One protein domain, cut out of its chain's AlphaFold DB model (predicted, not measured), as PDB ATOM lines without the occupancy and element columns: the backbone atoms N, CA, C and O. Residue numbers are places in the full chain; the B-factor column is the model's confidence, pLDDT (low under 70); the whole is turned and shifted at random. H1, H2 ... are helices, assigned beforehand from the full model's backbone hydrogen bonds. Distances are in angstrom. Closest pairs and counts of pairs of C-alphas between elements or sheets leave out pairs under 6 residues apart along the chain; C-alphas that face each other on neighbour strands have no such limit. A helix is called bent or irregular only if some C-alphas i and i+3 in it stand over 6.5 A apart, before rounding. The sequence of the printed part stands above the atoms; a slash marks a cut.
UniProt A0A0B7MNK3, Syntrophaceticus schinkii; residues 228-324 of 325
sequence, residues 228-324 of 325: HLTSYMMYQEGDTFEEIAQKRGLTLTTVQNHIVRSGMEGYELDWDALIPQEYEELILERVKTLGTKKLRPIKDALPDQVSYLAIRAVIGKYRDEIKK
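What this domain is: This is residues 228 to 324 of the 325 residues of a protein of Syntrophaceticus schinkii (UniProt A0A0B7MNK3). Two helices side by side, H3 and H6, make the middle, each belonging to a lobe of three crossed helices: H1 and H2 pack on H3, while H4 and H5 pack on H6. Short H7 follows H6 near H4, and a long link crosses from one lobe to the other. The printed part has 97 residues with seven named helices, H1 to H7 in order, and no named strand; the class is all helix. It is compact, with a radius of gyration of the C-alphas of 13.4 A and spans of 38 by 27 by 23 A.

Where its parts are: H1, residues 228 to 236, begins at C-alpha 228 (47.299, -31.923, 35.100) and is 12.4 A long. H2 is residues 241 to 248. H3, residues 252 to 264, is 18.6 A long. H4, residues 277 to 290, is 20.6 A long and irregular: C-alphas 278 and 281 are 7.6 A apart. H5 is residues 295 to 300. H6, residues 308 to 317, is 14.3 A long. H7, residues 319 to 322, ends at C-alpha 322 (36.637, -20.347, 16.992).

How they stand to each other: The hub is H3 and H6, which touch three other helices each; the residues named for each pair of helices below are those whose C-alphas come closest, with the distance between these C-alphas. H1 touches H3 about perpendicular, 89 degrees, at His 228 and His 258, 4.3 A. H2 touches H3, whose residues 252 to 256 alone take part, at Ala 245 and Leu 252, 5.4 A. H3 touches H6 at a shallow tilt of 8 degrees, the same way, at Met 264 and Gly 316, 5.5 A. H4 touches H6 about perpendicular, 80 degrees, at Ile 283 and Ile 311, 6.3 A. H5 touches H6 at a steep tilt of 59 degrees, at Lys 299 and Tyr 308, 7.0 A. H7 is close to but not clearly touching H4, at Lys 288 and Ile 322, 6.4 A. H1 and H4 are apart. Every O i to N i+4 pair is within hydrogen-bond range in H1, H2, H3, H5 and H6, and 8 of 10 in H4; H7 is too short for such a pair.

The domain as a whole: The C-alphas farthest apart, Lys 247 and Lys 324, are 39.6 A apart. The printed part has no cut; the link from H3 to H4 is long. Residues 323 to 324 have pLDDT under 70.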
ATOM      1  N   HIS A 228      48.598 -31.837  35.754       87.06
ATOM      2  CA  HIS A 228      47.299 -31.923  35.100       87.06
ATOM      3  C   HIS A 228      46.974 -33.319  34.576       87.06
ATOM      4  O   HIS A 228      45.841 -33.768  34.734       87.06
ATOM      5  N   LEU A 229      47.972 -34.039  34.064       89.62
ATOM      6  CA  LEU A 229      47.785 -35.391  33.558       89.62
ATOM      7  C   LEU A 229      47.520 -36.393  34.691       89.62
ATOM      8  O   LEU A 229      46.722 -37.302  34.516       89.62
ATOM      9  N   THR A 230      48.077 -36.173  35.888       89.44
ATOM     10  CA  THR A 230      47.714 -36.964  37.079       89.44
ATOM     11  C   THR A 230      46.246 -36.783  37.474       89.44
ATOM     12  O   THR A 230      45.595 -37.757  37.826       89.44
ATOM     13  N   SER A 231      45.707 -35.557  37.413       91.19
ATOM     14  CA  SER A 231      44.266 -35.334  37.644       91.19
ATOM     15  C   SER A 231      43.417 -36.002  36.570       91.19
ATOM     16  O   SER A 231      42.386 -36.574  36.887       91.19
ATOM     17  N   TYR A 232      43.851 -35.922  35.313       91.00
ATOM     18  CA  TYR A 232      43.142 -36.528  34.193       91.00
ATOM     19  C   TYR A 232      43.109 -38.057  34.274       91.00
ATOM     20  O   TYR A 232      42.066 -38.642  34.024       91.00
ATOM     21  N   MET A 233      44.203 -38.698  34.690       89.44
ATOM     22  CA  MET A 233      44.230 -40.147  34.916       89.44
ATOM     23  C   MET A 233      43.205 -40.576  35.974       89.44
ATOM     24  O   MET A 233      42.433 -41.486  35.717       89.44
ATOM     25  N   MET A 234      43.125 -39.868  37.107       89.19
ATOM     26  CA  MET A 234      42.125 -40.160  38.150       89.19
ATOM     27  C   MET A 234      40.686 -39.954  37.653       89.19
ATOM     28  O   MET A 234      39.793 -40.721  37.991       89.19
ATOM     29  N   TYR A 235      40.465 -38.944  36.808       90.69
ATOM     30  CA  TYR A 235      39.162 -38.719  36.180       90.69
ATOM     31  C   TYR A 235      38.779 -39.849  35.216       90.69
ATOM     32  O   TYR A 235      37.649 -40.320  35.241       90.69
ATOM     33  N   GLN A 236      39.728 -40.334  34.410       87.31
ATOM     34  CA  GLN A 236      39.530 -41.494  33.529       87.31
ATOM     35  C   GLN A 236      39.300 -42.798  34.310       87.31
ATOM     36  O   GLN A 236      38.614 -43.696  33.832       87.31
ATOM     37  N   GLU A 237      39.829 -42.897  35.532       87.12
ATOM     38  CA  GLU A 237      39.540 -43.988  36.472       87.12
ATOM     39  C   GLU A 237      38.132 -43.885  37.100       87.12
ATOM     40  O   GLU A 237      37.703 -44.817  37.780       87.12
ATOM     41  N   GLY A 238      37.395 -42.796  36.841       87.69
ATOM     42  CA  GLY A 238      36.012 -42.588  37.273       87.69
ATOM     43  C   GLY A 238      35.846 -41.725  38.525       87.69
ATOM     44  O   GLY A 238      34.720 -41.574  38.996       87.69
ATOM     45  N   ASP A 239      36.926 -41.149  39.064       88.88
ATOM     46  CA  ASP A 239      36.824 -40.237  40.204       88.88
ATOM     47  C   ASP A 239      36.127 -38.923  39.808       88.88
ATOM     48  O   ASP A 239      36.435 -38.300  38.785       88.88
ATOM     49  N   THR A 240      35.245 -38.441  40.681       92.62
ATOM     50  CA  THR A 240      34.618 -37.118  40.550       92.62
ATOM     51  C   THR A 240      35.623 -35.987  40.793       92.62
ATOM     52  O   THR A 240      36.693 -36.171  41.383       92.62
ATOM     53  N   PHE A 241      35.297 -34.761  40.371       91.88
ATOM     54  CA  PHE A 241      36.195 -33.617  40.580       91.88
ATOM     55  C   PHE A 241      36.480 -33.356  42.060       91.88
ATOM     56  O   PHE A 241      37.606 -32.990  42.412       91.88
ATOM     57  N   GLU A 242      35.477 -33.550  42.912       92.12
ATOM     58  CA  GLU A 242      35.538 -33.402  44.361       92.12
ATOM     59  C   GLU A 242      36.491 -34.432  44.977       92.12
ATOM     60  O   GLU A 242      37.370 -34.076  45.768       92.12
ATOM     61  N   GLU A 243      36.382 -35.694  44.562       89.62
ATOM     62  CA  GLU A 243      37.241 -36.781  45.038       89.62
ATOM     63  C   GLU A 243      38.693 -36.576  44.609       89.62
ATOM     64  O   GLU A 243      39.605 -36.712  45.427       89.62
ATOM     65  N   ILE A 244      38.934 -36.164  43.359       89.69
ATOM     66  CA  ILE A 244      40.283 -35.844  42.870       89.69
ATOM     67  C   ILE A 244      40.863 -34.662  43.653       89.69
ATOM     68  O   ILE A 244      42.041 -34.677  44.023       89.69
ATOM     69  N   ALA A 245      40.058 -33.629  43.912       92.00
ATOM     70  CA  ALA A 245      40.475 -32.462  44.681       92.00
ATOM     71  C   ALA A 245      40.907 -32.871  46.095       92.00
ATOM     72  O   ALA A 245      42.000 -32.503  46.533       92.00
ATOM     73  N   GLN A 246      40.113 -33.710  46.763       90.88
ATOM     74  CA  GLN A 246      40.419 -34.227  48.093       90.88
ATOM     75  C   GLN A 246      41.662 -35.130  48.092       90.88
ATOM     76  O   GLN A 246      42.597 -34.882  48.854       90.88
ATOM     77  N   LYS A 247      41.721 -36.132  47.202       89.44
ATOM     78  CA  LYS A 247      42.847 -37.078  47.078       89.44
ATOM     79  C   LYS A 247      44.171 -36.370  46.796       89.44
ATOM     80  O   LYS A 247      45.222 -36.801  47.266       89.44
ATOM     81  N   ARG A 248      44.137 -35.275  46.028       90.44
ATOM     82  CA  ARG A 248      45.337 -34.524  45.630       90.44
ATOM     83  C   ARG A 248      45.632 -33.294  46.488       90.44
ATOM     84  O   ARG A 248      46.673 -32.672  46.270       90.44
ATOM     85  N   GLY A 249      44.753 -32.927  47.421       89.25
ATOM     86  CA  GLY A 249      44.863 -31.681  48.187       89.25
ATOM     87  C   GLY A 249      44.854 -30.433  47.294       89.25
ATOM     88  O   GLY A 249      45.610 -29.490  47.529       89.25
ATOM     89  N   LEU A 250      44.058 -30.454  46.223       91.44
ATOM     90  CA  LEU A 250      43.896 -29.352  45.273       91.44
ATOM     91  C   LEU A 250      42.514 -28.717  45.435       91.44
ATOM     92  O   LEU A 250      41.602 -29.320  45.989       91.44
ATOM     93  N   THR A 251      42.334 -27.502  44.922       93.06
ATOM     94  CA  THR A 251      40.993 -26.910  44.839       93.06
ATOM     95  C   THR A 251      40.211 -27.537  43.685       93.06
ATOM     96  O   THR A 251      40.798 -27.909  42.661       93.06
ATOM     97  N   LEU A 252      38.881 -27.590  43.812       91.31
ATOM     98  CA  LEU A 252      37.976 -28.067  42.759       91.31
ATOM     99  C   LEU A 252      38.258 -27.373  41.416       91.31
ATOM    100  O   LEU A 252      38.410 -28.017  40.381       91.31
ATOM    101  N   THR A 253      38.440 -26.051  41.446       90.19
ATOM    102  CA  THR A 253      38.760 -25.242  40.264       90.19
ATOM    103  C   THR A 253      40.091 -25.641  39.625       90.19
ATOM    104  O   THR A 253      40.214 -25.636  38.403       90.19
ATOM    105  N   THR A 254      41.115 -25.986  40.411       91.00
ATOM    106  CA  THR A 254      42.394 -26.458  39.861       91.00
ATOM    107  C   THR A 254      42.232 -27.804  39.160       91.00
ATOM    108  O   THR A 254      42.796 -27.979  38.081       91.00
ATOM    109  N   VAL A 255      41.445 -28.721  39.727       91.31
ATOM    110  CA  VAL A 255      41.140 -30.014  39.100       91.31
ATOM    111  C   VAL A 255      40.389 -29.810  37.790       91.31
ATOM    112  O   VAL A 255      40.867 -30.251  36.751       91.31
ATOM    113  N   GLN A 256      39.298 -29.048  37.808       92.00
ATOM    114  CA  GLN A 256      38.533 -28.672  36.615       92.00
ATOM    115  C   GLN A 256      39.433 -28.104  35.503       92.00
ATOM    116  O   GLN A 256      39.355 -28.513  34.345       92.00
ATOM    117  N   ASN A 257      40.368 -27.221  35.863       91.31
ATOM    118  CA  ASN A 257      41.318 -26.643  34.913       91.31
ATOM    119  C   ASN A 257      42.316 -27.660  34.363       91.31
ATOM    120  O   ASN A 257      42.721 -27.545  33.210       91.31
ATOM    121  N   HIS A 258      42.745 -28.621  35.180       92.88
ATOM    122  CA  HIS A 258      43.602 -29.704  34.722       92.88
ATOM    123  C   HIS A 258      42.894 -30.580  33.690       92.88
ATOM    124  O   HIS A 258      43.500 -30.876  32.666       92.88
ATOM    125  N   ILE A 259      41.632 -30.945  33.933       91.44
ATOM    126  CA  ILE A 259      40.855 -31.805  33.032       91.44
ATOM    127  C   ILE A 259      40.642 -31.128  31.680       91.44
ATOM    128  O   ILE A 259      41.050 -31.672  30.657       91.44
ATOM    129  N   VAL A 260      40.122 -29.895  31.677       90.12
ATOM    130  CA  VAL A 260      39.920 -29.134  30.433       90.12
ATOM    131  C   VAL A 260      41.233 -28.954  29.675       90.12
ATOM    132  O   VAL A 260      41.289 -29.132  28.461       90.12
ATOM    133  N   ARG A 261      42.321 -28.633  30.385       88.88
ATOM    134  CA  ARG A 261      43.638 -28.484  29.764       88.88
ATOM    135  C   ARG A 261      44.111 -29.778  29.104       88.88
ATOM    136  O   ARG A 261      44.661 -29.702  28.012       88.88
ATOM    137  N   SER A 262      43.918 -30.930  29.744       88.81
ATOM    138  CA  SER A 262      44.263 -32.224  29.148       88.81
ATOM    139  C   SER A 262      43.470 -32.454  27.859       88.81
ATOM    140  O   SER A 262      44.071 -32.758  26.834       88.81
ATOM    141  N   GLY A 263      42.166 -32.170  27.848       87.00
ATOM    142  CA  GLY A 263      41.379 -32.213  26.611       87.00
ATOM    143  C   GLY A 263      41.949 -31.305  25.509       87.00
ATOM    144  O   GLY A 263      42.154 -31.729  24.376       87.00
ATOM    145  N   MET A 264      42.313 -30.064  25.846       84.00
ATOM    146  CA  MET A 264      42.912 -29.114  24.890       84.00
ATOM    147  C   MET A 264      44.298 -29.531  24.367       84.00
ATOM    148  O   MET A 264      44.722 -29.056  23.307       84.00
ATOM    149  N   GLU A 265      45.024 -30.354  25.128       84.88
ATOM    150  CA  GLU A 265      46.317 -30.942  24.756       84.88
ATOM    151  C   GLU A 265      46.157 -32.218  23.902       84.88
ATOM    152  O   GLU A 265      47.164 -32.780  23.474       84.88
ATOM    153  N   GLY A 266      44.919 -32.627  23.594       82.75
ATOM    154  CA  GLY A 266      44.602 -33.730  22.684       82.75
ATOM    155  C   GLY A 266      44.330 -35.068  23.372       82.75
ATOM    156  O   GLY A 266      44.322 -36.093  22.697       82.75
ATOM    157  N   TYR A 267      44.133 -35.082  24.692       86.56
ATOM    158  CA  TYR A 267      43.675 -36.279  25.398       86.56
ATOM    159  C   TYR A 267      42.159 -36.442  25.246       86.56
ATOM    160  O   TYR A 267      41.430 -35.450  25.236       86.56
ATOM    161  N   GLU A 268      41.688 -37.686  25.143       82.38
ATOM    162  CA  GLU A 268      40.264 -37.995  24.983       82.38
ATOM    163  C   GLU A 268      39.458 -37.513  26.192       82.38
ATOM    164  O   GLU A 268      39.640 -37.955  27.323       82.38
ATOM    165  N   LEU A 269      38.557 -36.569  25.960       85.06
ATOM    166  CA  LEU A 269      37.709 -36.015  26.997       85.06
ATOM    167  C   LEU A 269      36.288 -35.971  26.471       85.06
ATOM    168  O   LEU A 269      36.045 -35.434  25.391       85.06
ATOM    169  N   ASP A 270      35.366 -36.512  27.256       86.38
ATOM    170  CA  ASP A 270      33.946 -36.331  27.007       86.38
ATOM    171  C   ASP A 270      33.569 -34.887  27.358       86.38
ATOM    172  O   ASP A 270      33.348 -34.533  28.517       86.38
ATOM    173  N   TRP A 271      33.604 -34.022  26.344       85.12
ATOM    174  CA  TRP A 271      33.242 -32.617  26.486       85.12
ATOM    175  C   TRP A 271      31.753 -32.445  26.786       85.12
ATOM    176  O   TRP A 271      31.398 -31.513  27.504       85.12
ATOM    177  N   ASP A 272      30.908 -33.350  26.292       84.88
ATOM    178  CA  ASP A 272      29.452 -33.270  26.424       84.88
ATOM    179  C   ASP A 272      29.025 -33.540  27.866       84.88
ATOM    180  O   ASP A 272      28.129 -32.882  28.384       84.88
ATOM    181  N   ALA A 273      29.746 -34.412  28.575       84.44
ATOM    182  CA  ALA A 273      29.565 -34.596  30.013       84.44
ATOM    183  C   ALA A 273      29.918 -33.344  30.847       84.44
ATOM    184  O   ALA A 273      29.448 -33.198  31.977       84.44
ATOM    185  N   LEU A 274      30.753 -32.435  30.322       82.56
ATOM    186  CA  LEU A 274      31.191 -31.215  31.021       82.56
ATOM    187  C   LEU A 274      30.354 -29.978  30.687       82.56
ATOM    188  O   LEU A 274      30.464 -28.957  31.377       82.56
ATOM    189  N   ILE A 275      29.572 -30.039  29.612       86.62
ATOM    190  CA  ILE A 275      28.810 -28.919  29.074       86.62
ATOM    191  C   ILE A 275      27.323 -29.237  29.252       86.62
ATOM    192  O   ILE A 275      26.829 -30.200  28.675       86.62
ATOM    193  N   PRO A 276      26.567 -28.429  30.012       84.81
ATOM    194  CA  PRO A 276      25.116 -28.552  30.015       84.81
ATOM    195  C   PRO A 276      24.579 -28.311  28.597       84.81
ATOM    196  O   PRO A 276      24.730 -27.207  28.069       84.81
ATOM    197  N   GLN A 277      23.959 -29.330  27.990       85.00
ATOM    198  CA  GLN A 277      23.487 -29.295  26.594       85.00
ATOM    199  C   GLN A 277      22.562 -28.102  26.311       85.00
ATOM    200  O   GLN A 277      22.640 -27.485  25.256       85.00
ATOM    201  N   GLU A 278      21.741 -27.717  27.290       86.81
ATOM    202  CA  GLU A 278      20.834 -26.564  27.207       86.81
ATOM    203  C   GLU A 278      21.542 -25.217  26.974       86.81
ATOM    204  O   GLU A 278      20.946 -24.292  26.424       86.81
ATOM    205  N   TYR A 279      22.810 -25.092  27.381       86.88
ATOM    206  CA  TYR A 279      23.571 -23.846  27.288       86.88
ATOM    207  C   TYR A 279      24.695 -23.901  26.257       86.88
ATOM    208  O   TYR A 279      25.358 -22.888  26.050       86.88
ATOM    209  N   GLU A 280      24.928 -25.039  25.607       89.19
ATOM    210  CA  GLU A 280      26.053 -25.218  24.689       89.19
ATOM    211  C   GLU A 280      26.040 -24.205  23.536       89.19
ATOM    212  O   GLU A 280      27.009 -23.458  23.359       89.19
ATOM    213  N   GLU A 281      24.924 -24.118  22.806       88.25
ATOM    214  CA  GLU A 281      24.766 -23.190  21.678       88.25
ATOM    215  C   GLU A 281      24.900 -21.731  22.124       88.25
ATOM    216  O   GLU A 281      25.612 -20.937  21.503       88.25
ATOM    217  N   LEU A 282      24.279 -21.392  23.259       88.94
ATOM    218  CA  LEU A 282      24.327 -20.046  23.822       88.94
ATOM    219  C   LEU A 282      25.760 -19.657  24.213       88.94
ATOM    220  O   LEU A 282      26.204 -18.543  23.936       88.94
ATOM    221  N   ILE A 283      26.510 -20.562  24.846       89.19
ATOM    222  CA  ILE A 283      27.910 -20.321  25.207       89.19
ATOM    223  C   ILE A 283      28.747 -20.133  23.942       89.19
ATOM    224  O   ILE A 283      29.561 -19.209  23.899       89.19
ATOM    225  N   LEU A 284      28.548 -20.963  22.916       89.12
ATOM    226  CA  LEU A 284      29.293 -20.875  21.663       89.12
ATOM    227  C   LEU A 284      29.086 -19.517  20.975       89.12
ATOM    228  O   LEU A 284      30.063 -18.861  20.606       89.12
ATOM    229  N   GLU A 285      27.841 -19.046  20.884       89.06
ATOM    230  CA  GLU A 285      27.508 -17.730  20.323       89.06
ATOM    231  C   GLU A 285      28.190 -16.589  21.101       89.06
ATOM    232  O   GLU A 285      28.831 -15.700  20.524       89.06
ATOM    233  N   ARG A 286      28.118 -16.622  22.440       88.50
ATOM    234  CA  ARG A 286      28.751 -15.606  23.299       88.50
ATOM    235  C   ARG A 286      30.274 -15.630  23.207       88.50
ATOM    236  O   ARG A 286      30.910 -14.577  23.247       88.50
ATOM    237  N   VAL A 287      30.872 -16.809  23.064       89.44
ATOM    238  CA  VAL A 287      32.322 -16.972  22.898       89.44
ATOM    239  C   VAL A 287      32.794 -16.398  21.560       89.44
ATOM    240  O   VAL A 287      33.825 -15.722  21.542       89.44
ATOM    241  N   LYS A 288      32.049 -16.612  20.467       87.69
ATOM    242  CA  LYS A 288      32.367 -16.050  19.143       87.69
ATOM    243  C   LYS A 288      32.263 -14.525  19.125       87.69
ATOM    244  O   LYS A 288      33.183 -13.843  18.685       87.69
ATOM    245  N   THR A 289      31.181 -13.982  19.680       86.12
ATOM    246  CA  THR A 289      30.917 -12.533  19.676       86.12
ATOM    247  C   THR A 289      31.871 -11.730  20.569       86.12
ATOM    248  O   THR A 289      32.308 -10.646  20.185       86.12
ATOM    249  N   LEU A 290      32.217 -12.236  21.758       86.38
ATOM    250  CA  LEU A 290      33.050 -11.515  22.736       86.38
ATOM    251  C   LEU A 290      34.542 -11.886  22.667       86.38
ATOM    252  O   LEU A 290      35.395 -11.154  23.182       86.38
ATOM    253  N   GLY A 291      34.862 -13.015  22.033       82.25
ATOM    254  CA  GLY A 291      36.211 -13.543  21.883       82.25
ATOM    255  C   GLY A 291      36.787 -14.193  23.149       82.25
ATOM    256  O   GLY A 291      36.421 -13.907  24.286       82.25
ATOM    257  N   THR A 292      37.791 -15.053  22.969       80.94
ATOM    258  CA  THR A 292      38.339 -15.929  24.030       80.94
ATOM    259  C   THR A 292      39.384 -15.275  24.947       80.94
ATOM    260  O   THR A 292      39.951 -15.934  25.819       80.94
ATOM    261  N   LYS A 293      39.660 -13.971  24.793       80.81
ATOM    262  CA  LYS A 293      40.726 -13.273  25.545       80.81
ATOM    263  C   LYS A 293      40.412 -13.106  27.034       80.81
ATOM    264  O   LYS A 293      41.331 -13.097  27.853       80.81
ATOM    265  N   LYS A 294      39.138 -12.920  27.398       84.25
ATOM    266  CA  LYS A 294      38.692 -12.720  28.786       84.25
ATOM    267  C   LYS A 294      37.420 -13.526  29.038       84.25
ATOM    268  O   LYS A 294      36.418 -13.312  28.377       84.25
ATOM    269  N   LEU A 295      37.444 -14.392  30.050       84.44
ATOM    270  CA  LEU A 295      36.297 -15.241  30.410       84.44
ATOM    271  C   LEU A 295      35.196 -14.506  31.187       84.44
ATOM    272  O   LEU A 295      34.053 -14.945  31.178       84.44
ATOM    273  N   ARG A 296      35.529 -13.412  31.885       87.44
ATOM    274  CA  ARG A 296      34.561 -12.677  32.713       87.44
ATOM    275  C   ARG A 296      33.431 -12.041  31.882       87.44
ATOM    276  O   ARG A 296      32.294 -12.350  32.194       87.44
ATOM    277  N   PRO A 297      33.704 -11.293  30.792       87.19
ATOM    278  CA  PRO A 297      32.642 -10.753  29.937       87.19
ATOM    279  C   PRO A 297      31.721 -11.825  29.343       87.19
ATOM    280  O   PRO A 297      30.524 -11.600  29.232       87.19
ATOM    281  N   ILE A 298      32.268 -12.997  28.996       88.38
ATOM    282  CA  ILE A 298      31.472 -14.126  28.498       88.38
ATOM    283  C   ILE A 298      30.540 -14.638  29.600       88.38
ATOM    284  O   ILE A 298      29.356 -14.828  29.353       88.38
ATOM    285  N   LYS A 299      31.052 -14.822  30.825       88.88
ATOM    286  CA  LYS A 299      30.234 -15.255  31.964       88.88
ATOM    287  C   LYS A 299      29.152 -14.234  32.321       88.88
ATOM    288  O   LYS A 299      28.032 -14.644  32.586       88.88
ATOM    289  N   ASP A 300      29.467 -12.942  32.293       87.94
ATOM    290  CA  ASP A 300      28.510 -11.870  32.604       87.94
ATOM    291  C   ASP A 300      27.363 -11.798  31.564       87.94
ATOM    292  O   ASP A 300      26.284 -11.299  31.867       87.94
ATOM    293  N   ALA A 301      27.582 -12.310  30.346       86.31
ATOM    294  CA  ALA A 301      26.586 -12.389  29.273       86.31
ATOM    295  C   ALA A 301      25.795 -13.714  29.248       86.31
ATOM    296  O   ALA A 301      24.978 -13.923  28.346       86.31
ATOM    297  N   LEU A 302      26.059 -14.620  30.194       88.88
ATOM    298  CA  LEU A 302      25.441 -15.942  30.289       88.88
ATOM    299  C   LEU A 302      24.624 -16.073  31.583       88.88
ATOM    300  O   LEU A 302      24.932 -15.401  32.567       88.88
ATOM    301  N   PRO A 303      23.620 -16.969  31.621       87.38
ATOM    302  CA  PRO A 303      22.858 -17.246  32.835       87.38
ATOM    303  C   PRO A 303      23.751 -17.638  34.022       87.38
ATOM    304  O   PRO A 303      24.827 -18.231  33.857       87.38
ATOM    305  N   ASP A 304      23.297 -17.347  35.243       84.19
ATOM    306  CA  ASP A 304      24.043 -17.623  36.478       84.19
ATOM    307  C   ASP A 304      24.390 -19.111  36.635       84.19
ATOM    308  O   ASP A 304      25.477 -19.438  37.116       84.19
ATOM    309  N   GLN A 305      23.533 -19.987  36.111       85.38
ATOM    310  CA  GLN A 305      23.663 -21.444  36.095       85.38
ATOM    311  C   GLN A 305      24.883 -21.934  35.297       85.38
ATOM    312  O   GLN A 305      25.426 -23.001  35.585       85.38
ATOM    313  N   VAL A 306      25.368 -21.156  34.320       86.62
ATOM    314  CA  VAL A 306      26.497 -21.567  33.476       86.62
ATOM    315  C   VAL A 306      27.815 -21.435  34.233       86.62
ATOM    316  O   VAL A 306      28.305 -20.334  34.484       86.62
ATOM    317  N   SER A 307      28.452 -22.546  34.579       88.06
ATOM    318  CA  SER A 307      29.730 -22.506  35.288       88.06
ATOM    319  C   SER A 307      30.890 -22.039  34.391       88.06
ATOM    320  O   SER A 307      30.895 -22.225  33.172       88.06
ATOM    321  N   TYR A 308      31.948 -21.485  34.997       86.56
ATOM    322  CA  TYR A 308      33.198 -21.207  34.272       86.56
ATOM    323  C   TYR A 308      33.829 -22.471  33.665       86.56
ATOM    324  O   TYR A 308      34.594 -22.354  32.708       86.56
ATOM    325  N   LEU A 309      33.532 -23.656  34.214       89.44
ATOM    326  CA  LEU A 309      33.946 -24.940  33.651       89.44
ATOM    327  C   LEU A 309      33.276 -25.166  32.291       89.44
ATOM    328  O   LEU A 309      33.994 -25.406  31.326       89.44
ATOM    329  N   ALA A 310      31.953 -25.000  32.202       88.94
ATOM    330  CA  ALA A 310      31.202 -25.175  30.957       88.94
ATOM    331  C   ALA A 310      31.711 -24.237  29.849       88.94
ATOM    332  O   ALA A 310      31.981 -24.676  28.737       88.94
ATOM    333  N   ILE A 311      31.970 -22.964  30.176       89.69
ATOM    334  CA  ILE A 311      32.537 -21.998  29.214       89.69
ATOM    335  C   ILE A 311      33.901 -22.472  28.694       89.69
ATOM    336  O   ILE A 311      34.175 -22.418  27.496       89.69
ATOM    337  N   ARG A 312      34.778 -22.949  29.585       89.56
ATOM    338  CA  ARG A 312      36.107 -23.449  29.200       89.56
ATOM    339  C   ARG A 312      36.024 -24.748  28.401       89.56
ATOM    340  O   ARG A 312      36.839 -24.932  27.503       89.56
ATOM    341  N   ALA A 313      35.063 -25.610  28.717       89.06
ATOM    342  CA  ALA A 313      34.812 -26.843  27.990       89.06
ATOM    343  C   ALA A 313      34.352 -26.557  26.553       89.06
ATOM    344  O   ALA A 313      34.958 -27.085  25.628       89.06
ATOM    345  N   VAL A 314      33.409 -25.626  26.345       89.69
ATOM    346  CA  VAL A 314      32.979 -25.190  24.998       89.69
ATOM    347  C   VAL A 314      34.147 -24.595  24.205       89.69
ATOM    348  O   VAL A 314      34.364 -24.962  23.054       89.69
ATOM    349  N   ILE A 315      34.966 -23.734  24.825       88.81
ATOM    350  CA  ILE A 315      36.171 -23.184  24.171       88.81
ATOM    351  C   ILE A 315      37.154 -24.299  23.774       88.81
ATOM    352  O   ILE A 315      37.811 -24.199  22.739       88.81
ATOM    353  N   GLY A 316      37.286 -25.336  24.606       85.75
ATOM    354  CA  GLY A 316      38.122 -26.501  24.329       85.75
ATOM    355  C   GLY A 316      37.595 -27.333  23.162       85.75
ATOM    356  O   GLY A 316      38.351 -27.588  22.226       85.75
ATOM    357  N   LYS A 317      36.303 -27.682  23.199       87.75
ATOM    358  CA  LYS A 317      35.592 -28.477  22.189       87.75
ATOM    359  C   LYS A 317      35.601 -27.804  20.811       87.75
ATOM    360  O   LYS A 317      36.005 -28.418  19.832       87.75
ATOM    361  N   TYR A 318      35.257 -26.517  20.747       86.94
ATOM    362  CA  TYR A 318      35.111 -25.753  19.497       86.94
ATOM    363  C   TYR A 318      36.346 -24.925  19.128       86.94
ATOM    364  O   TYR A 318      36.273 -23.973  18.348       86.94
ATOM    365  N   ARG A 319      37.515 -25.268  19.679       82.56
ATOM    366  CA  ARG A 319      38.769 -24.529  19.475       82.56
ATOM    367  C   ARG A 319      39.079 -24.267  17.998       82.56
ATOM    368  O   ARG A 319      39.591 -23.195  17.673       82.56
ATOM    369  N   ASP A 320      38.848 -25.249  17.136       78.75
ATOM    370  CA  ASP A 320      39.212 -25.161  15.721       78.75
ATOM    371  C   ASP A 320      38.187 -24.371  14.894       78.75
ATOM    372  O   ASP A 320      38.547 -23.790  13.871       78.75
ATOM    373  N   GLU A 321      36.946 -24.267  15.370       80.62
ATOM    374  CA  GLU A 321      35.908 -23.415  14.783       80.62
ATOM    375  C   GLU A 321      36.098 -21.952  15.184       80.62
ATOM    376  O   GLU A 321      36.067 -21.068  14.336       80.62
ATOM    377  N   ILE A 322      36.408 -21.699  16.460       78.56
ATOM    378  CA  ILE A 322      36.637 -20.347  16.992       78.56
ATOM    379  C   ILE A 322      37.902 -19.701  16.394       78.56
ATOM    380  O   ILE A 322      38.031 -18.484  16.382       78.56
ATOM    381  N   LYS A 323      38.866 -20.497  15.910       67.19
ATOM    382  CA  LYS A 323      40.092 -19.991  15.265       67.19
ATOM    383  C   LYS A 323      39.934 -19.645  13.782       67.19
ATOM    384  O   LYS A 323      40.872 -19.081  13.220       67.19
ATOM    385  N   LYS A 324      38.841 -20.068  13.139       57.06
ATOM    386  CA  LYS A 324      38.602 -19.858  11.701       57.06
ATOM    387  C   LYS A 324      37.866 -18.551  11.386       57.06
ATOM    388  O   LYS A 324      37.901 -18.144  10.228       57.06
TER     389      LYS A 324